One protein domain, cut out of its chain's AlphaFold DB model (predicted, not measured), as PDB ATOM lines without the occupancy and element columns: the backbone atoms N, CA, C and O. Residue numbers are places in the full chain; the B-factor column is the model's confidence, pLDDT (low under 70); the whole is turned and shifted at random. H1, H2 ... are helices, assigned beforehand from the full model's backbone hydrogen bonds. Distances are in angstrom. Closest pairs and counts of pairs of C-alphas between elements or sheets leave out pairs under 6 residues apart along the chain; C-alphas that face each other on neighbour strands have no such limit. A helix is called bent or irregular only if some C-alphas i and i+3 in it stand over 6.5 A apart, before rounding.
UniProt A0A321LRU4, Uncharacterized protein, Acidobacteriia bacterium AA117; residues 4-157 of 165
ATOM      1  N   ARG A   4     215.020 429.895 500.625       91.81
ATOM      2  CA  ARG A   4     215.141 428.794 501.599       91.81
ATOM      3  C   ARG A   4     213.916 427.879 501.630       91.81
ATOM      4  O   ARG A   4     214.060 426.662 501.683       91.81
ATOM      5  N   GLY A   5     212.718 428.459 501.549       93.31
ATOM      6  CA  GLY A   5     211.469 427.701 501.491       93.31
ATOM      7  C   GLY A   5     211.381 426.842 500.230       93.31
ATOM      8  O   GLY A   5     210.939 425.701 500.307       93.31
ATOM      9  N   LEU A   6     211.880 427.348 499.095       94.31
ATOM     10  CA  LEU A   6     211.982 426.569 497.857       94.31
ATOM     11  C   LEU A   6     212.914 425.363 498.014       94.31
ATOM     12  O   LEU A   6     212.546 424.273 497.598       94.31
ATOM     13  N   VAL A   7     214.080 425.524 498.647       95.62
ATOM     14  CA  VAL A   7     215.022 424.407 498.855       95.62
ATOM     15  C   VAL A   7     214.420 423.332 499.752       95.62
ATOM     16  O   VAL A   7     214.533 422.149 499.441       95.62
ATOM     17  N   ILE A   8     213.759 423.731 500.842       95.44
ATOM     18  CA  ILE A   8     213.097 422.794 501.758       95.44
ATOM     19  C   ILE A   8     211.977 422.049 501.030       95.44
ATOM     20  O   ILE A   8     211.916 420.826 501.104       95.44
ATOM     21  N   LEU A   9     211.135 422.766 500.280       96.00
ATOM     22  CA  LEU A   9     210.055 422.166 499.499       96.00
ATOM     23  C   LEU A   9     210.600 421.194 498.441       96.00
ATOM     24  O   LEU A   9     210.090 420.085 498.313       96.00
ATOM     25  N   SER A  10     211.668 421.574 497.732       95.50
ATOM     26  CA  SER A  10     212.369 420.702 496.788       95.50
ATOM     27  C   SER A  10     212.880 419.437 497.475       95.50
ATOM     28  O   SER A  10     212.603 418.348 496.985       95.50
ATOM     29  N   GLY A  11     213.550 419.551 498.624       94.94
ATOM     30  CA  GLY A  11     214.020 418.389 499.379       94.94
ATOM     31  C   GLY A  11     212.877 417.482 499.841       94.94
ATOM     32  O   GLY A  11     212.916 416.284 499.590       94.94
ATOM     33  N   ILE A  12     211.821 418.039 500.440       95.81
ATOM     34  CA  ILE A  12     210.656 417.271 500.918       95.81
ATOM     35  C   ILE A  12     209.924 416.590 499.756       95.81
ATOM     36  O   ILE A  12     209.509 415.442 499.889       95.81
ATOM     37  N   SER A  13     209.806 417.242 498.594       96.62
ATOM     38  CA  SER A  13     209.181 416.630 497.412       96.62
ATOM     39  C   SER A  13     209.899 415.368 496.922       96.62
ATOM     40  O   SER A  13     209.270 414.537 496.275       96.62
ATOM     41  N   LEU A  14     211.178 415.166 497.266       95.88
ATOM     42  CA  LEU A  14     211.891 413.925 496.946       95.88
ATOM     43  C   LEU A  14     211.327 412.712 497.699       95.88
ATOM     44  O   LEU A  14     211.482 411.598 497.210       95.88
ATOM     45  N   LEU A  15     210.621 412.908 498.824       94.62
ATOM     46  CA  LEU A  15     209.906 411.823 499.509       94.62
ATOM     47  C   LEU A  15     208.874 411.174 498.595       94.62
ATOM     48  O   LEU A  15     208.736 409.956 498.596       94.62
ATOM     49  N   PHE A  16     208.178 411.981 497.791       93.62
ATOM     50  CA  PHE A  16     207.210 411.470 496.829       93.62
ATOM     51  C   PHE A  16     207.891 410.563 495.801       93.62
ATOM     52  O   PHE A  16     207.410 409.464 495.554       93.62
ATOM     53  N   PHE A  17     209.039 410.974 495.257       92.88
ATOM     54  CA  PHE A  17     209.783 410.174 494.279       92.88
ATOM     55  C   PHE A  17     210.411 408.920 494.890       92.88
ATOM     56  O   PHE A  17     210.341 407.862 494.275       92.88
ATOM     57  N   GLY A  18     210.956 409.007 496.106       88.56
ATOM     58  CA  GLY A  18     211.478 407.842 496.822       88.56
ATOM     59  C   GLY A  18     210.377 406.833 497.165       88.56
ATOM     60  O   GLY A  18     210.558 405.634 496.971       88.56
ATOM     61  N   TRP A  19     209.206 407.311 497.605       90.62
ATOM     62  CA  TRP A  19     208.033 406.466 497.833       90.62
ATOM     63  C   TRP A  19     207.543 405.836 496.528       90.62
ATOM     64  O   TRP A  19     207.287 404.634 496.476       90.62
ATOM     65  N   LEU A  20     207.465 406.626 495.456       88.56
ATOM     66  CA  LEU A  20     207.004 406.160 494.157       88.56
ATOM     67  C   LEU A  20     207.958 405.113 493.562       88.56
ATOM     68  O   LEU A  20     207.489 404.114 493.022       88.56
ATOM     69  N   GLY A  21     209.269 405.293 493.743       82.44
ATOM     70  CA  GLY A  21     210.307 404.368 493.294       82.44
ATOM     71  C   GLY A  21     210.391 403.058 494.079       82.44
ATOM     72  O   GLY A  21     210.678 402.031 493.468       82.44
ATOM     73  N   LEU A  22     210.141 403.075 495.395       82.56
ATOM     74  CA  LEU A  22     210.330 401.908 496.274       82.56
ATOM     75  C   LEU A  22     209.022 401.194 496.663       82.56
ATOM     76  O   LEU A  22     208.988 399.969 496.718       82.56
ATOM     77  N   LEU A  23     207.956 401.938 496.971       79.25
ATOM     78  CA  LEU A  23     206.804 401.424 497.726       79.25
ATOM     79  C   LEU A  23     205.478 401.452 496.962       79.25
ATOM     80  O   LEU A  23     204.521 400.827 497.408       79.25
ATOM     81  N   SER A  24     205.390 402.142 495.821       74.81
ATOM     82  CA  SER A  24     204.098 402.369 495.149       74.81
ATOM     83  C   SER A  24     203.392 401.097 494.669       74.81
ATOM     84  O   SER A  24     202.171 401.103 494.525       74.81
ATOM     85  N   SER A  25     204.127 400.008 494.431       65.06
ATOM     86  CA  SER A  25     203.537 398.731 493.998       65.06
ATOM     87  C   SER A  25     204.093 397.491 494.700       65.06
ATOM     88  O   SER A  25     203.597 396.397 494.454       65.06
ATOM     89  N   GLY A  26     205.114 397.634 495.557       67.81
ATOM     90  CA  GLY A  26     205.785 396.512 496.235       67.81
ATOM     91  C   GLY A  26     206.499 395.520 495.300       67.81
ATOM     92  O   GLY A  26     207.091 394.557 495.771       67.81
ATOM     93  N   ILE A  27     206.454 395.746 493.983       72.00
ATOM     94  CA  ILE A  27     207.015 394.904 492.923       72.00
ATOM     95  C   ILE A  27     207.627 395.840 491.868       72.00
ATOM     96  O   ILE A  27     207.045 396.894 491.607       72.00
ATOM     97  N   PRO A  28     208.753 395.497 491.211       77.50
ATOM     98  CA  PRO A  28     209.297 396.328 490.150       77.50
ATOM     99  C   PRO A  28     208.315 396.507 488.988       77.50
ATOM    100  O   PRO A  28     207.927 395.555 488.304       77.50
ATOM    101  N   THR A  29     207.925 397.759 488.761       82.56
ATOM    102  CA  THR A  29     207.066 398.207 487.657       82.56
ATOM    103  C   THR A  29     207.693 399.429 486.983       82.56
ATOM    104  O   THR A  29     208.580 400.050 487.562       82.56
ATOM    105  N   PRO A  30     207.254 399.834 485.773       79.31
ATOM    106  CA  PRO A  30     207.782 401.041 485.133       79.31
ATOM    107  C   PRO A  30     207.663 402.313 485.987       79.31
ATOM    108  O   PRO A  30     208.434 403.251 485.814       79.31
ATOM    109  N   TYR A  31     206.691 402.341 486.904       79.56
ATOM    110  CA  TYR A  31     206.466 403.444 487.835       79.56
ATOM    111  C   TYR A  31     207.219 403.258 489.157       79.56
ATOM    112  O   TYR A  31     207.624 404.247 489.753       79.56
ATOM    113  N   CYS A  32     207.463 402.013 489.570       82.69
ATOM    114  CA  CYS A  32     208.205 401.629 490.769       82.69
ATOM    115  C   CYS A  32     209.458 400.840 490.362       82.69
ATOM    116  O   CYS A  32     209.495 399.625 490.556       82.69
ATOM    117  N   PRO A  33     210.464 401.464 489.728       80.62
ATOM    118  CA  PRO A  33     211.596 400.721 489.178       80.62
ATOM    119  C   PRO A  33     212.596 400.271 490.250       80.62
ATOM    120  O   PRO A  33     213.611 399.682 489.898       80.62
ATOM    121  N   MET A  34     212.319 400.540 491.533       84.06
ATOM    122  CA  MET A  34     213.137 400.118 492.667       84.06
ATOM    123  C   MET A  34     214.594 400.578 492.499       84.06
ATOM    124  O   MET A  34     215.484 399.765 492.258       84.06
ATOM    125  N   PRO A  35     214.851 401.897 492.573       88.06
ATOM    126  CA  PRO A  35     216.180 402.434 492.336       88.06
ATOM    127  C   PRO A  35     217.139 402.023 493.451       88.06
ATOM    128  O   PRO A  35     216.815 402.054 494.640       88.06
ATOM    129  N   THR A  36     218.371 401.712 493.068       86.81
ATOM    130  CA  THR A  36     219.392 401.168 493.976       86.81
ATOM    131  C   THR A  36     219.631 402.034 495.226       86.81
ATOM    132  O   THR A  36     219.885 401.505 496.310       86.81
ATOM    133  N   ILE A  37     219.486 403.365 495.121       89.56
ATOM    134  CA  ILE A  37     219.693 404.301 496.241       89.56
ATOM    135  C   ILE A  37     218.678 404.135 497.382       89.56
ATOM    136  O   ILE A  37     218.974 404.521 498.511       89.56
ATOM    137  N   THR A  38     217.488 403.597 497.105       88.44
ATOM    138  CA  THR A  38     216.471 403.303 498.123       88.44
ATOM    139  C   THR A  38     216.421 401.812 498.435       88.44
ATOM    140  O   THR A  38     216.259 401.447 499.595       88.44
ATOM    141  N   VAL A  39     216.648 400.947 497.445       88.31
ATOM    142  CA  VAL A  39     216.605 399.486 497.609       88.31
ATOM    143  C   VAL A  39     217.712 398.957 498.516       88.31
ATOM    144  O   VAL A  39     217.421 398.196 499.435       88.31
ATOM    145  N   ILE A  40     218.975 399.365 498.319       88.56
ATOM    146  CA  ILE A  40     220.081 398.874 499.162       88.56
ATOM    147  C   ILE A  40     219.855 399.248 500.637       88.56
ATOM    148  O   ILE A  40     219.924 398.359 501.490       88.56
ATOM    149  N   PRO A  41     219.537 400.515 500.980       89.56
ATOM    150  CA  PRO A  41     219.192 400.857 502.356       89.56
ATOM    151  C   PRO A  41     217.944 400.135 502.865       89.56
ATOM    152  O   PRO A  41     217.919 399.756 504.029       89.56
ATOM    153  N   ALA A  42     216.929 399.911 502.021       89.06
ATOM    154  CA  ALA A  42     215.732 399.173 502.417       89.06
ATOM    155  C   ALA A  42     216.071 397.736 502.836       89.06
ATOM    156  O   ALA A  42     215.630 397.299 503.894       89.06
ATOM    157  N   PHE A  43     216.925 397.038 502.081       87.06
ATOM    158  CA  PHE A  43     217.402 395.706 502.461       87.06
ATOM    159  C   PHE A  43     218.242 395.716 503.738       87.06
ATOM    160  O   PHE A  43     218.099 394.823 504.564       87.06
ATOM    161  N   ALA A  44     219.091 396.725 503.941       89.12
ATOM    162  CA  ALA A  44     219.870 396.839 505.175       89.12
ATOM    163  C   ALA A  44     218.989 397.100 506.413       89.12
ATOM    164  O   ALA A  44     219.359 396.729 507.524       89.12
ATOM    165  N   LEU A  45     217.833 397.741 506.226       90.44
ATOM    166  CA  LEU A  45     216.890 398.097 507.288       90.44
ATOM    167  C   LEU A  45     215.784 397.054 507.505       90.44
ATOM    168  O   LEU A  45     215.043 397.157 508.489       90.44
ATOM    169  N   SER A  46     215.673 396.047 506.634       88.19
ATOM    170  CA  SER A  46     214.606 395.044 506.707       88.19
ATOM    171  C   SER A  46     214.699 394.170 507.953       88.19
ATOM    172  O   SER A  46     213.682 393.843 508.559       88.19
ATOM    173  N   SER A  47     215.910 393.896 508.450       89.31
ATOM    174  CA  SER A  47     216.109 393.152 509.703       89.31
ATOM    175  C   SER A  47     215.463 393.822 510.920       89.31
ATOM    176  O   SER A  47     215.260 393.176 511.947       89.31
ATOM    177  N   TRP A  48     215.170 395.122 510.830       91.62
ATOM    178  CA  TRP A  48     214.524 395.909 511.879       91.62
ATOM    179  C   TRP A  48     213.089 396.326 511.524       91.62
ATOM    180  O   TRP A  48     212.475 397.043 512.308       91.62
ATOM    181  N   ASN A  49     212.541 395.872 510.386       88.38
ATOM    182  CA  ASN A  49     211.249 396.304 509.832       88.38
ATOM    183  C   ASN A  49     211.171 397.830 509.603       88.38
ATOM    184  O   ASN A  49     210.169 398.476 509.916       88.38
ATOM    185  N   LEU A  50     212.272 398.433 509.134       90.69
ATOM    186  CA  LEU A  50     212.402 399.877 508.902       90.69
ATOM    187  C   LEU A  50     212.635 400.224 507.421       90.69
ATOM    188  O   LEU A  50     213.188 401.278 507.110       90.69
ATOM    189  N   GLU A  51     212.200 399.383 506.484       88.56
ATOM    190  CA  GLU A  51     212.426 399.553 505.041       88.56
ATOM    191  C   GLU A  51     211.885 400.894 504.528       88.56
ATOM    192  O   GLU A  51     212.508 401.553 503.697       88.56
ATOM    193  N   ILE A  52     210.756 401.349 505.082       87.88
ATOM    194  CA  ILE A  52     210.122 402.626 504.720       87.88
ATOM    195  C   ILE A  52     211.028 403.837 504.979       87.88
ATOM    196  O   ILE A  52     210.921 404.856 504.294       87.88
ATOM    197  N   VAL A  53     211.961 403.728 505.929       92.06
ATOM    198  CA  VAL A  53     212.909 404.797 506.271       92.06
ATOM    199  C   VAL A  53     213.894 405.044 505.122       92.06
ATOM    200  O   VAL A  53     214.393 406.161 504.977       92.06
ATOM    201  N   ALA A  54     214.107 404.069 504.231       91.56
ATOM    202  CA  ALA A  54     214.958 404.232 503.053       91.56
ATOM    203  C   ALA A  54     214.473 405.339 502.097       91.56
ATOM    204  O   ALA A  54     215.281 405.943 501.390       91.56
ATOM    205  N   VAL A  55     213.181 405.690 502.126       92.69
ATOM    206  CA  VAL A  55     212.614 406.815 501.357       92.69
ATOM    207  C   VAL A  55     213.206 408.166 501.788       92.69
ATOM    208  O   VAL A  55     213.218 409.116 501.005       92.69
ATOM    209  N   LEU A  56     213.752 408.267 503.005       94.12
ATOM    210  CA  LEU A  56     214.414 409.483 503.489       94.12
ATOM    211  C   LEU A  56     215.807 409.683 502.878       94.12
ATOM    212  O   LEU A  56     216.314 410.805 502.883       94.12
ATOM    213  N   ILE A  57     216.439 408.633 502.345       94.56
ATOM    214  CA  ILE A  57     217.838 408.679 501.899       94.56
ATOM    215  C   ILE A  57     218.074 409.748 500.819       94.56
ATOM    216  O   ILE A  57     218.972 410.575 501.011       94.56
ATOM    217  N   PRO A  58     217.271 409.849 499.738       94.25
ATOM    218  CA  PRO A  58     217.472 410.896 498.738       94.25
ATOM    219  C   PRO A  58     217.300 412.311 499.303       94.25
ATOM    220  O   PRO A  58     217.999 413.230 498.881       94.25
ATOM    221  N   VAL A  59     216.411 412.487 500.287       95.75
ATOM    222  CA  VAL A  59     216.178 413.774 500.961       95.75
ATOM    223  C   VAL A  59     217.403 414.185 501.773       95.75
ATOM    224  O   VAL A  59     217.892 415.308 501.644       95.75
ATOM    225  N   LEU A  60     217.921 413.268 502.594       95.62
ATOM    226  CA  LEU A  60     219.098 413.508 503.427       95.62
ATOM    227  C   LEU A  60     220.320 413.818 502.561       95.62
ATOM    228  O   LEU A  60     221.033 414.791 502.815       95.62
ATOM    229  N   LEU A  61     220.524 413.038 501.496       95.69
ATOM    230  CA  LEU A  61     221.617 413.262 500.559       95.69
ATOM    231  C   LEU A  61     221.469 414.589 499.812       95.69
ATOM    232  O   LEU A  61     222.469 415.280 499.650       95.69
ATOM    233  N   PHE A  62     220.260 415.002 499.422       96.50
ATOM    234  CA  PHE A  62     220.031 416.304 498.786       96.50
ATOM    235  C   PHE A  62     220.506 417.468 499.666       96.50
ATOM    236  O   PHE A  62     221.263 418.329 499.203       96.50
ATOM    237  N   PHE A  63     220.118 417.478 500.946       95.12
ATOM    238  CA  PHE A  63     220.517 418.538 501.875       95.12
ATOM    239  C   PHE A  63     222.008 418.488 502.229       95.12
ATOM    240  O   PHE A  63     222.647 419.536 502.339       95.12
ATOM    241  N   LEU A  64     222.581 417.287 502.356       95.50
ATOM    242  CA  LEU A  64     224.003 417.105 502.652       95.50
ATOM    243  C   LEU A  64     224.900 417.440 501.448       95.50
ATOM    244  O   LEU A  64     226.014 417.943 501.612       95.50
ATOM    245  N   TRP A  65     224.424 417.190 500.226       95.38
ATOM    246  CA  TRP A  65     225.222 417.323 499.009       95.38
ATOM    247  C   TRP A  65     225.542 418.771 498.655       95.38
ATOM    248  O   TRP A  65     226.609 419.050 498.106       95.38
ATOM    249  N   ASN A  66     224.651 419.721 498.945       92.38
ATOM    250  CA  ASN A  66     224.917 421.135 498.693       92.38
ATOM    251  C   ASN A  66     224.286 422.053 499.757       92.38
ATOM    252  O   ASN A  66     223.303 422.744 499.470       92.38
ATOM    253  N   PRO A  67     224.885 422.141 500.963       91.69
ATOM    254  CA  PRO A  67     224.390 423.021 502.024       91.69
ATOM    255  C   PRO A  67     224.428 424.504 501.624       91.69
ATOM    256  O   PRO A  67     223.672 425.313 502.163       91.69
ATOM    257  N   GLY A  68     225.247 424.868 500.627       90.81
ATOM    258  CA  GLY A  68     225.311 426.217 500.067       90.81
ATOM    259  C   GLY A  68     223.994 426.702 499.449       90.81
ATOM    260  O   GLY A  68     223.804 427.911 499.326       90.81
ATOM    261  N   LEU A  69     223.060 425.799 499.113       91.69
ATOM    262  CA  LEU A  69     221.701 426.167 498.691       91.69
ATOM    263  C   LEU A  69     220.872 426.747 499.846       91.69
ATOM    264  O   LEU A  69     220.090 427.665 499.622       91.69
ATOM    265  N   LEU A  70     221.054 426.242 501.071       90.88
ATOM    266  CA  LEU A  70     220.324 426.695 502.260       90.88
ATOM    267  C   LEU A  70     221.005 427.876 502.954       90.88
ATOM    268  O   LEU A  70     220.334 428.819 503.374       90.88
ATOM    269  N   VAL A  71     222.330 427.812 503.094       90.81
ATOM    270  CA  VAL A  71     223.092 428.762 503.918       90.81
ATOM    271  C   VAL A  71     223.404 430.043 503.148       90.81
ATOM    272  O   VAL A  71     223.182 431.137 503.658       90.81
ATOM    273  N   SER A  72     223.906 429.906 501.920       89.38
ATOM    274  CA  SER A  72     224.497 431.009 501.148       89.38
ATOM    275  C   SER A  72     223.770 431.322 499.839       89.38
ATOM    276  O   SER A  72     224.284 432.100 499.042       89.38
ATOM    277  N   GLU A  73     222.627 430.678 499.580       90.38
ATOM    278  CA  GLU A  73     221.840 430.827 498.343       90.38
ATOM    279  C   GLU A  73     222.702 430.737 497.071       90.38
ATOM    280  O   GLU A  73     222.591 431.516 496.122       90.38
ATOM    281  N   GLN A  74     223.616 429.765 497.065       91.50
ATOM    282  CA  GLN A  74     224.655 429.661 496.053       91.50
ATOM    283  C   GLN A  74     224.052 429.484 494.651       91.50
ATOM    284  O   GLN A  74     223.317 428.534 494.388       91.50
ATOM    285  N   SER A  75     224.414 430.365 493.716       92.88
ATOM    286  CA  SER A  75     223.926 430.338 492.326       92.88
ATOM    287  C   SER A  75     224.802 429.530 491.365       92.88
ATOM    288  O   SER A  75     224.353 429.138 490.289       92.88
ATOM    289  N   ARG A  76     226.065 429.280 491.732       93.81
ATOM    290  CA  ARG A  76     227.026 428.533 490.910       93.81
ATOM    291  C   ARG A  76     226.996 427.046 491.244       93.81
ATOM    292  O   ARG A  76     227.054 426.676 492.417       93.81
ATOM    293  N   LEU A  77     227.007 426.210 490.207       93.50
ATOM    294  CA  LEU A  77     227.121 424.761 490.348       93.50
ATOM    295  C   LEU A  77     228.503 424.385 490.922       93.50
ATOM    296  O   LEU A  77     229.524 424.788 490.352       93.50
ATOM    297  N   PRO A  78     228.579 423.605 492.013       94.06
ATOM    298  CA  PRO A  78     229.842 423.044 492.481       94.06
ATOM    299  C   PRO A  78     230.465 422.127 491.418       94.06
ATOM    300  O   PRO A  78     229.780 421.272 490.858       94.06
ATOM    301  N   ARG A  79     231.782 422.230 491.176       92.75
ATOM    302  CA  ARG A  79     232.485 421.359 490.206       92.75
ATOM    303  C   ARG A  79     232.342 419.867 490.532       92.75
ATOM    304  O   ARG A  79     232.247 419.055 489.619       92.75
ATOM    305  N   ARG A  80     232.246 419.521 491.824       95.44
ATOM    306  CA  ARG A  80     231.974 418.147 492.281       95.44
ATOM    307  C   ARG A  80     230.663 417.579 491.730       95.44
ATOM    308  O   ARG A  80     230.611 416.396 491.425       95.44
ATOM    309  N   THR A  81     229.635 418.418 491.556       95.06
ATOM    310  CA  THR A  81     228.340 417.987 491.011       95.06
ATOM    311  C   THR A  81     228.476 417.604 489.537       95.06
ATOM    312  O   THR A  81     227.899 416.617 489.106       95.06
ATOM    313  N   LEU A  82     229.296 418.321 488.764       95.44
ATOM    314  CA  LEU A  82     229.554 417.950 487.371       95.44
ATOM    315  C   LEU A  82     230.285 416.601 487.271       95.44
ATOM    316  O   LEU A  82     229.898 415.749 486.476       95.44
ATOM    317  N   GLY A  83     231.307 416.402 488.110       96.56
ATOM    318  CA  GLY A  83     232.049 415.142 488.172       96.56
ATOM    319  C   GLY A  83     231.157 413.957 488.546       96.56
ATOM    320  O   GLY A  83     231.163 412.952 487.838       96.56
ATOM    321  N   ILE A  84     230.342 414.087 489.604       95.75
ATOM    322  CA  ILE A  84     229.473 412.987 490.045       95.75
ATOM    323  C   ILE A  84     228.403 412.659 489.006       95.75
ATOM    324  O   ILE A  84     228.152 411.488 488.763       95.75
ATOM    325  N   VAL A  85     227.805 413.661 488.352       96.56
ATOM    326  CA  VAL A  85     226.789 413.421 487.316       96.56
ATOM    327  C   VAL A  85     227.411 412.687 486.130       96.56
ATOM    328  O   VAL A  85     226.802 411.753 485.616       96.56
ATOM    329  N   GLY A  86     228.640 413.047 485.741       97.12
ATOM    330  CA  GLY A  86     229.404 412.320 484.725       97.12
ATOM    331  C   GLY A  86     229.612 410.852 485.090       97.12
ATOM    332  O   GLY A  86     229.264 409.969 484.310       97.12
ATOM    333  N   VAL A  87     230.110 410.590 486.301       97.00
ATOM    334  CA  VAL A  87     230.338 409.224 486.798       97.00
ATOM    335  C   VAL A  87     229.031 408.434 486.889       97.00
ATOM    336  O   VAL A  87     228.966 407.322 486.380       97.00
ATOM    337  N   LEU A  88     227.975 409.006 487.470       96.12
ATOM    338  CA  LEU A  88     226.672 408.348 487.604       96.12
ATOM    339  C   LEU A  88     226.030 408.056 486.245       96.12
ATOM    340  O   LEU A  88     225.422 407.005 486.083       96.12
ATOM    341  N   THR A  89     226.193 408.944 485.260       96.12
ATOM    342  CA  THR A  89     225.723 408.701 483.885       96.12
ATOM    343  C   THR A  89     226.414 407.473 483.291       96.12
ATOM    344  O   THR A  89     225.743 406.591 482.762       96.12
ATOM    345  N   LEU A  90     227.745 407.390 483.406       96.50
ATOM    346  CA  LEU A  90     228.518 406.252 482.900       96.50
ATOM    347  C   LEU A  90     228.159 404.955 483.624       96.50
ATOM    348  O   LEU A  90     227.924 403.942 482.974       96.50
ATOM    349  N   LEU A  91     228.077 404.996 484.955       94.81
ATOM    350  CA  LEU A  91     227.676 403.841 485.752       94.81
ATOM    351  C   LEU A  91     226.274 403.371 485.366       94.81
ATOM    352  O   LEU A  91     226.082 402.177 485.200       94.81
ATOM    353  N   SER A  92     225.319 404.283 485.158       93.62
ATOM    354  CA  SER A  92     223.960 403.920 484.745       93.62
ATOM    355  C   SER A  92     223.937 403.254 483.367       93.62
ATOM    356  O   SER A  92     223.183 402.310 483.165       93.62
ATOM    357  N   MET A  93     224.782 403.685 482.425       93.06
ATOM    358  CA  MET A  93     224.915 403.002 481.132       93.06
ATOM    359  C   MET A  93     225.475 401.586 481.292       93.06
ATOM    360  O   MET A  93     224.954 400.650 480.693       93.06
ATOM    361  N   VAL A  94     226.531 401.437 482.092       93.69
ATOM    362  CA  VAL A  94     227.170 400.143 482.363       93.69
ATOM    363  C   VAL A  94     226.190 399.181 483.040       93.69
ATOM    364  O   VAL A  94     226.079 398.033 482.622       93.69
ATOM    365  N   ASP A  95     225.442 399.672 484.024       89.69
ATOM    366  CA  ASP A  95     224.389 398.947 484.736       89.69
ATOM    367  C   ASP A  95     223.325 398.398 483.773       89.69
ATOM    368  O   ASP A  95     223.114 397.189 483.699       89.69
ATOM    369  N   PHE A  96     222.773 399.251 482.902       89.50
ATOM    370  CA  PHE A  96     221.823 398.818 481.871       89.50
ATOM    371  C   PHE A  96     222.394 397.767 480.910       89.50
ATOM    372  O   PHE A  96     221.646 396.907 480.451       89.50
ATOM    373  N   ILE A  97     223.686 397.835 480.571       91.19
ATOM    374  CA  ILE A  97     224.332 396.851 479.687       91.19
ATOM    375  C   ILE A  97     224.405 395.483 480.374       91.19
ATOM    376  O   ILE A  97     224.092 394.472 479.746       91.19
ATOM    377  N   PHE A  98     224.800 395.442 481.649       89.56
ATOM    378  CA  PHE A  98     224.906 394.192 482.401       89.56
ATOM    379  C   PHE A  98     223.540 393.587 482.718       89.56
ATOM    380  O   PHE A  98     223.348 392.379 482.571       89.56
ATOM    381  N   GLU A  99     222.575 394.420 483.093       87.56
ATOM    382  CA  GLU A  99     221.241 393.959 483.455       87.56
ATOM    383  C   GLU A  99     220.333 393.701 482.243       87.56
ATOM    384  O   GLU A  99     219.250 393.144 482.406       87.56
ATOM    385  N   TRP A 100     220.757 394.028 481.014       88.50
ATOM    386  CA  TRP A 100     219.917 393.903 479.814       88.50
ATOM    387  C   TRP A 100     219.332 392.497 479.630       88.50
ATOM    388  O   TRP A 100     218.125 392.333 479.442       88.50
ATOM    389  N   ASN A 101     220.188 391.472 479.690       87.44
ATOM    390  CA  ASN A 101     219.768 390.085 479.480       87.44
ATOM    391  C   ASN A 101     218.837 389.605 480.603       87.44
ATOM    392  O   ASN A 101     217.822 388.969 480.321       87.44
ATOM    393  N   TYR A 102     219.140 389.977 481.851       85.06
ATOM    394  CA  TYR A 102     218.300 389.685 483.013       85.06
ATOM    395  C   TYR A 102     216.934 390.370 482.893       85.06
ATOM    396  O   TYR A 102     215.897 389.713 482.929       85.06
ATOM    397  N   GLY A 103     216.904 391.676 482.639       84.06
ATOM    398  CA  GLY A 103     215.661 392.416 482.448       84.06
ATOM    399  C   GLY A 103     214.814 391.853 481.303       84.06
ATOM    400  O   GLY A 103     213.590 391.770 481.423       84.06
ATOM    401  N   LEU A 104     215.441 391.410 480.206       87.50
ATOM    402  CA  LEU A 104     214.723 390.798 479.089       87.50
ATOM    403  C   LEU A 104     214.077 389.467 479.497       87.50
ATOM    404  O   LEU A 104     212.923 389.232 479.140       87.50
ATOM    405  N   GLN A 105     214.792 388.642 480.265       86.44
ATOM    406  CA  GLN A 105     214.319 387.347 480.754       86.44
ATOM    407  C   GLN A 105     213.182 387.480 481.781       86.44
ATOM    408  O   GLN A 105     212.186 386.770 481.674       86.44
ATOM    409  N   TYR A 106     213.309 388.390 482.753       82.88
ATOM    410  CA  TYR A 106     212.398 388.465 483.906       82.88
ATOM    411  C   TYR A 106     211.279 389.509 483.772       82.88
ATOM    412  O   TYR A 106     210.226 389.365 484.392       82.88
ATOM    413  N   ARG A 107     211.476 390.572 482.981       82.44
ATOM    414  CA  ARG A 107     210.522 391.698 482.860       82.44
ATOM    415  C   ARG A 107     209.977 391.887 481.443       82.44
ATOM    416  O   ARG A 107     208.924 392.501 481.266       82.44
ATOM    417  N   GLY A 108     210.679 391.358 480.441       88.25
ATOM    418  CA  GLY A 108     210.314 391.450 479.031       88.25
ATOM    419  C   GLY A 108     210.689 392.782 478.367       88.25
ATOM    420  O   GLY A 108     210.893 393.817 479.005       88.25
ATOM    421  N   MET A 109     210.734 392.766 477.031       90.75
ATOM    422  CA  MET A 109     211.248 393.870 476.205       90.75
ATOM    423  C   MET A 109     210.514 395.203 476.428       90.75
ATOM    424  O   MET A 109     211.138 396.260 476.507       90.75
ATOM    425  N   ARG A 110     209.179 395.177 476.551       89.69
ATOM    426  CA  ARG A 110     208.370 396.400 476.698       89.69
ATOM    427  C   ARG A 110     208.705 397.159 477.982       89.69
ATOM    428  O   ARG A 110     208.775 398.387 477.959       89.69
ATOM    429  N   HIS A 111     208.898 396.441 479.087       87.12
ATOM    430  CA  HIS A 111     209.264 397.043 480.365       87.12
ATOM    431  C   HIS A 111     210.648 397.693 480.271       87.12
ATOM    432  O   HIS A 111     210.805 398.867 480.598       87.12
ATOM    433  N   LEU A 112     211.614 396.953 479.729       90.00
ATOM    434  CA  LEU A 112     213.002 397.382 479.615       90.00
ATOM    435  C   LEU A 112     213.146 398.644 478.751       90.00
ATOM    436  O   LEU A 112     213.734 399.631 479.189       90.00
ATOM    437  N   LEU A 113     212.513 398.670 477.573       91.75
ATOM    438  CA  LEU A 113     212.496 399.858 476.711       91.75
ATOM    439  C   LEU A 113     211.843 401.066 477.394       91.75
ATOM    440  O   LEU A 113     212.322 402.187 477.242       91.75
ATOM    441  N   THR A 114     210.774 400.851 478.166       92.06
ATOM    442  CA  THR A 114     210.100 401.935 478.898       92.06
ATOM    443  C   THR A 114     211.040 402.565 479.929       92.06
ATOM    444  O   THR A 114     211.201 403.784 479.958       92.06
ATOM    445  N   ILE A 115     211.706 401.734 480.734       91.12
ATOM    446  CA  ILE A 115     212.652 402.166 481.769       91.12
ATOM    447  C   ILE A 115     213.892 402.840 481.166       91.12
ATOM    448  O   ILE A 115     214.342 403.865 481.685       91.12
ATOM    449  N   LEU A 116     214.392 402.330 480.037       92.56
ATOM    450  CA  LEU A 116     215.481 402.952 479.282       92.56
ATOM    451  C   LEU A 116     215.095 404.353 478.788       92.56
ATOM    452  O   LEU A 116     215.840 405.306 479.010       92.56
ATOM    453  N   ILE A 117     213.927 404.501 478.152       94.94
ATOM    454  CA  ILE A 117     213.449 405.794 477.634       94.94
ATOM    455  C   ILE A 117     213.301 406.811 478.770       94.94
ATOM    456  O   ILE A 117     213.758 407.947 478.628       94.94
ATOM    457  N   ILE A 118     212.713 406.410 479.902       93.50
ATOM    458  CA  ILE A 118     212.560 407.279 481.080       93.50
ATOM    459  C   ILE A 118     213.934 407.725 481.603       93.50
ATOM    460  O   ILE A 118     214.136 408.918 481.830       93.50
ATOM    461  N   ASN A 119     214.893 406.802 481.744       93.94
ATOM    462  CA  ASN A 119     216.244 407.129 482.208       93.94
ATOM    463  C   ASN A 119     216.971 408.089 481.263       93.94
ATOM    464  O   ASN A 119     217.516 409.101 481.707       93.94
ATOM    465  N   VAL A 120     216.940 407.816 479.957       95.50
ATOM    466  CA  VAL A 120     217.570 408.674 478.945       95.50
ATOM    467  C   VAL A 120     216.937 410.066 478.938       95.50
ATOM    468  O   VAL A 120     217.661 411.061 478.906       95.50
ATOM    469  N   ALA A 121     215.607 410.162 479.025       96.69
ATOM    470  CA  ALA A 121     214.905 411.442 479.085       96.69
ATOM    471  C   ALA A 121     215.282 412.248 480.341       96.69
ATOM    472  O   ALA A 121     215.561 413.446 480.248       96.69
ATOM    473  N   MET A 122     215.351 411.591 481.502       96.00
ATOM    474  CA  MET A 122     215.760 412.211 482.764       96.00
ATOM    475  C   MET A 122     217.207 412.703 482.729       96.00
ATOM    476  O   MET A 122     217.479 413.842 483.113       96.00
ATOM    477  N   LEU A 123     218.131 411.885 482.218       96.56
ATOM    478  CA  LEU A 123     219.532 412.266 482.048       96.56
ATOM    479  C   LEU A 123     219.688 413.425 481.061       96.56
ATOM    480  O   LEU A 123     220.423 414.370 481.344       96.56
ATOM    481  N   ALA A 124     218.976 413.402 479.934       97.56
ATOM    482  CA  ALA A 124     218.998 414.493 478.965       97.56
ATOM    483  C   ALA A 124     218.515 415.812 479.591       97.56
ATOM    484  O   ALA A 124     219.165 416.849 479.430       97.56
ATOM    485  N   LEU A 125     217.420 415.771 480.359       97.75
ATOM    486  CA  LEU A 125     216.898 416.935 481.074       97.75
ATOM    487  C   LEU A 125     217.882 417.436 482.146       97.75
ATOM    488  O   LEU A 125     218.074 418.645 482.285       97.75
ATOM    489  N   LEU A 126     218.547 416.523 482.862       97.69
ATOM    490  CA  LEU A 126     219.561 416.848 483.866       97.69
ATOM    491  C   LEU A 126     220.779 417.534 483.249       97.69
ATOM    492  O   LEU A 126     221.187 418.604 483.705       97.69
ATOM    493  N   TRP A 127     221.332 416.963 482.182       97.94
ATOM    494  CA  TRP A 127     222.452 417.559 481.460       97.94
ATOM    495  C   TRP A 127     222.084 418.920 480.871       97.94
ATOM    496  O   TRP A 127     222.871 419.864 480.969       97.94
ATOM    497  N   TRP A 128     220.872 419.067 480.336       97.94
ATOM    498  CA  TRP A 128     220.369 420.357 479.873       97.94
ATOM    499  C   TRP A 128     220.304 421.398 481.000       97.94
ATOM    500  O   TRP A 128     220.801 422.516 480.827       97.94
ATOM    501  N   ALA A 129     219.761 421.036 482.167       97.38
ATOM    502  CA  ALA A 129     219.700 421.915 483.335       97.38
ATOM    503  C   ALA A 129     221.105 422.336 483.806       97.38
ATOM    504  O   ALA A 129     221.358 423.522 484.031       97.38
ATOM    505  N   ILE A 130     222.052 421.395 483.853       96.75
ATOM    506  CA  ILE A 130     223.455 421.659 484.200       96.75
ATOM    507  C   ILE A 130     224.094 422.624 483.202       96.75
ATOM    508  O   ILE A 130     224.661 423.639 483.606       96.75
ATOM    509  N   VAL A 131     223.964 422.368 481.896       97.19
ATOM    510  CA  VAL A 131     224.480 423.265 480.848       97.19
ATOM    511  C   VAL A 131     223.868 424.659 480.986       97.19
ATOM    512  O   VAL A 131     224.563 425.666 480.815       97.19
ATOM    513  N   ARG A 132     222.583 424.747 481.345       96.50
ATOM    514  CA  ARG A 132     221.902 426.021 481.580       96.50
ATOM    515  C   ARG A 132     222.513 426.791 482.752       96.50
ATOM    516  O   ARG A 132     222.796 427.977 482.569       96.50
ATOM    517  N   VAL A 133     222.771 426.132 483.888       96.38
ATOM    518  CA  VAL A 133     223.456 426.731 485.054       96.38
ATOM    519  C   VAL A 133     224.869 427.175 484.699       96.38
ATOM    520  O   VAL A 133     225.274 428.272 485.072       96.38
ATOM    521  N   LEU A 134     225.623 426.345 483.974       95.38
ATOM    522  CA  LEU A 134     227.004 426.654 483.598       95.38
ATOM    523  C   LEU A 134     227.081 427.887 482.690       95.38
ATOM    524  O   LEU A 134     227.976 428.712 482.851       95.38
ATOM    525  N   ARG A 135     226.125 428.043 481.764       96.00
ATOM    526  CA  ARG A 135     226.061 429.201 480.857       96.00
ATOM    527  C   ARG A 135     225.520 430.459 481.529       96.00
ATOM    528  O   ARG A 135     225.947 431.556 481.186       96.00
ATOM    529  N   ARG A 136     224.535 430.328 482.422       95.12
ATOM    530  CA  ARG A 136     223.930 431.452 483.156       95.12
ATOM    531  C   ARG A 136     223.656 431.035 484.602       95.12
ATOM    532  O   ARG A 136     222.556 430.553 484.882       95.12
ATOM    533  N   PRO A 137     224.629 431.226 485.510       94.44
ATOM    534  CA  PRO A 137     224.472 430.864 486.910       94.44
ATOM    535  C   PRO A 137     223.269 431.573 487.522       94.44
ATOM    536  O   PRO A 137     223.178 432.800 487.503       94.44
ATOM    537  N   SER A 138     222.341 430.798 488.066       95.25
ATOM    538  CA  SER A 138     221.214 431.318 488.829       95.25
ATOM    539  C   SER A 138     220.883 430.352 489.953       95.25
ATOM    540  O   SER A 138     221.066 429.141 489.821       95.25
ATOM    541  N   PHE A 139     220.383 430.892 491.061       95.50
ATOM    542  CA  PHE A 139     219.950 430.077 492.191       95.50
ATOM    543  C   PHE A 139     218.881 429.062 491.774       95.50
ATOM    544  O   PHE A 139     219.029 427.875 492.045       95.50
ATOM    545  N   SER A 140     217.858 429.499 491.029       95.31
ATOM    546  CA  SER A 140     216.765 428.632 490.578       95.31
ATOM    547  C   SER A 140     217.252 427.482 489.701       95.31
ATOM    548  O   SER A 140     216.832 426.350 489.907       95.31
ATOM    549  N   TRP A 141     218.164 427.739 488.757       96.00
ATOM    550  CA  TRP A 141     218.710 426.679 487.910       96.00
ATOM    551  C   TRP A 141     219.645 425.756 488.696       96.00
ATOM    552  O   TRP A 141     219.651 424.550 488.449       96.00
ATOM    553  N   ASN A 142     220.408 426.288 489.659       96.44
ATOM    554  CA  ASN A 142     221.266 425.478 490.520       96.44
ATOM    555  C   ASN A 142     220.434 424.542 491.408       96.44
ATOM    556  O   ASN A 142     220.724 423.349 491.483       96.44
ATOM    557  N   LEU A 143     219.372 425.069 492.024       96.94
ATOM    558  CA  LEU A 143     218.405 424.297 492.795       96.94
ATOM    559  C   LEU A 143     217.721 423.248 491.915       96.94
ATOM    560  O   LEU A 143     217.722 422.078 492.274       96.94
ATOM    561  N   PHE A 144     217.206 423.645 490.748       97.25
ATOM    562  CA  PHE A 144     216.539 422.736 489.817       97.25
ATOM    563  C   PHE A 144     217.458 421.596 489.370       97.25
ATOM    564  O   PHE A 144     217.036 420.450 489.375       97.25
ATOM    565  N   SER A 145     218.727 421.879 489.059       97.31
ATOM    566  CA  SER A 145     219.686 420.849 488.634       97.31
ATOM    567  C   SER A 145     219.986 419.840 489.746       97.31
ATOM    568  O   SER A 145     220.039 418.642 489.488       97.31
ATOM    569  N   HIS A 146     220.158 420.306 490.989       97.44
ATOM    570  CA  HIS A 146     220.354 419.410 492.132       97.44
ATOM    571  C   HIS A 146     219.086 418.621 492.444       97.44
ATOM    572  O   HIS A 146     219.151 417.412 492.620       97.44
ATOM    573  N   TRP A 147     217.930 419.282 492.469       97.75
ATOM    574  CA  TRP A 147     216.651 418.611 492.675       97.75
ATOM    575  C   TRP A 147     216.438 417.524 491.623       97.75
ATOM    576  O   TRP A 147     216.159 416.388 491.977       97.75
ATOM    577  N   LEU A 148     216.680 417.830 490.349       97.56
ATOM    578  CA  LEU A 148     216.503 416.891 489.249       97.56
ATOM    579  C   LEU A 148     217.474 415.703 489.311       97.56
ATOM    580  O   LEU A 148     217.066 414.579 489.032       97.56
ATOM    581  N   LEU A 149     218.728 415.929 489.726       97.31
ATOM    582  CA  LEU A 149     219.686 414.854 490.015       97.31
ATOM    583  C   LEU A 149     219.121 413.894 491.066       97.31
ATOM    584  O   LEU A 149     219.131 412.684 490.865       97.31
ATOM    585  N   PHE A 150     218.605 414.430 492.170       97.06
ATOM    586  CA  PHE A 150     218.060 413.601 493.238       97.06
ATOM    587  C   PHE A 150     216.698 412.992 492.898       97.06
ATOM    588  O   PHE A 150     216.428 411.899 493.372       97.06
ATOM    589  N   VAL A 151     215.878 413.613 492.046       96.88
ATOM    590  CA  VAL A 151     214.665 412.989 491.485       96.88
ATOM    591  C   VAL A 151     215.038 411.777 490.642       96.88
ATOM    592  O   VAL A 151     214.471 410.707 490.833       96.88
ATOM    593  N   TRP A 152     216.010 411.928 489.737       96.62
ATOM    594  CA  TRP A 152     216.496 410.824 488.913       96.62
ATOM    595  C   TRP A 152     217.015 409.675 489.787       96.62
ATOM    596  O   TRP A 152     216.566 408.544 489.621       96.62
ATOM    597  N   LEU A 153     217.861 409.977 490.779       94.88
ATOM    598  CA  LEU A 153     218.372 408.983 491.728       94.88
ATOM    599  C   LEU A 153     217.269 408.326 492.566       94.88
ATOM    600  O   LEU A 153     217.260 407.110 492.707       94.88
ATOM    601  N   ALA A 154     216.348 409.114 493.122       92.94
ATOM    602  CA  ALA A 154     215.289 408.636 494.008       92.94
ATOM    603  C   ALA A 154     214.226 407.808 493.292       92.94
ATOM    604  O   ALA A 154     213.537 407.033 493.951       92.94
ATOM    605  N   TRP A 155     214.050 408.028 491.987       92.12
ATOM    606  CA  TRP A 155     212.980 407.403 491.233       92.12
ATOM    607  C   TRP A 155     213.467 406.283 490.329       92.12
ATOM    608  O   TRP A 155     212.955 405.186 490.479       92.12
ATOM    609  N   CYS A 156     214.389 406.530 489.395       89.25
ATOM    610  CA  CYS A 156     214.603 405.611 488.270       89.25
ATOM    611  C   CYS A 156     216.060 405.305 487.909       89.25
ATOM    612  O   CYS A 156     216.281 404.456 487.046       89.25
ATOM    613  N   ALA A 157     217.045 405.936 488.550       89.12
ATOM    614  CA  ALA A 157     218.448 405.590 488.347       89.12
ATOM    615  C   ALA A 157     218.759 404.208 488.934       89.12
ATOM    616  O   ALA A 157     218.359 403.918 490.064       89.12
TER     617      ALA A 157
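Overview. This is residues 4 to 157 of the 165 residues of an uncharacterized protein of Acidobacteriia bacterium AA117 (UniProt A0A321LRU4). H7 runs through the middle of a pack of helices, with H1 and H3 on one side of it and the long helical hairpin of H5 and H6 on the other, where H6 packs on it. The short H2 crosses near the end of H1, and the tiny H4 sits by its beginning, while the tip of the hairpin makes one end of the longest axis. The 154 printed residues include seven named helices, H1 to H7 in order, and no named strand: an all helix domain. It is compact, with a radius of gyration of the C-alphas of 16.0 A and spans of 47 by 35 by 20 A.

Along the chain. H1 takes residues 4 to 22 and is 27.8 A long, from C-alpha 4 at (215.141, 428.794, 501.599). H2 is residues 36 to 46, H3 residues 51 to 65 with 22.7 A, and H4 residues 68 to 71. H3 is irregular, but only just: C-alphas 55 and 58 are 6.9 A apart. H5, residues 79 to 106, is 39.1 A long and irregular, with C-alphas 98 and 101 7.2 A apart and a kink of 51 degrees near residue 99. H6, residues 109 to 135, is 38.6 A long. H7, residues 139 to 155, is 23.7 A long and ends with C-alpha 155 at (212.980, 407.403, 491.233).

Arrangement. H1, H3 and H7 form an up and down bundle, each running against the one before it. H1 and H7 touch, the same way at a shallow tilt of 16 degrees, with the C-alphas of Gly 21 and Trp 155 closest at 4.5 A. H1 and H3 touch at Gly 18 and Val 55, C-alphas 4.8 A apart, opposite ways at a steep tilt of 36 degrees, only just beyond shallow. H3 touches H7 with residues 58 to 62 alone, the C-alphas of Pro 58 and Ala 154 closest at 5.7 A. H2 touches H3, the C-alphas of Ala 42 and Glu 51 closest at 4.2 A. H4 touches H1 at its residues 4 to 7 alone, the C-alphas of Arg 4 and Leu 70 closest at 5.6 A. H6 and H7 form a hairpin and touch, the C-alphas of Ala 129 and Ser 145 closest at 5.4 A. H5 and H6 form another hairpin, touching at Gly 103 and Leu 112, C-alphas 6.3 A apart, opposite ways at a shallow tilt of 7 degrees. H1 is apart from both H5 and H6. In H6 and H7 every O i to N i+4 pair is within hydrogen-bond range; H1 has 12 of 15, H2 6 of 7, H3 6 of 11 and H5 22 of 24, and H4 is too short for such a pair.

Size, cuts and confidence. The C-alphas farthest apart, those of Ser 72 and Gln 105, are 49.3 A apart. The printed part has no cut. The link from H1 to H2, residues 23 to 35, is long. The mean pLDDT of the printed part is 91.6, and residues 25 to 26 are under 70.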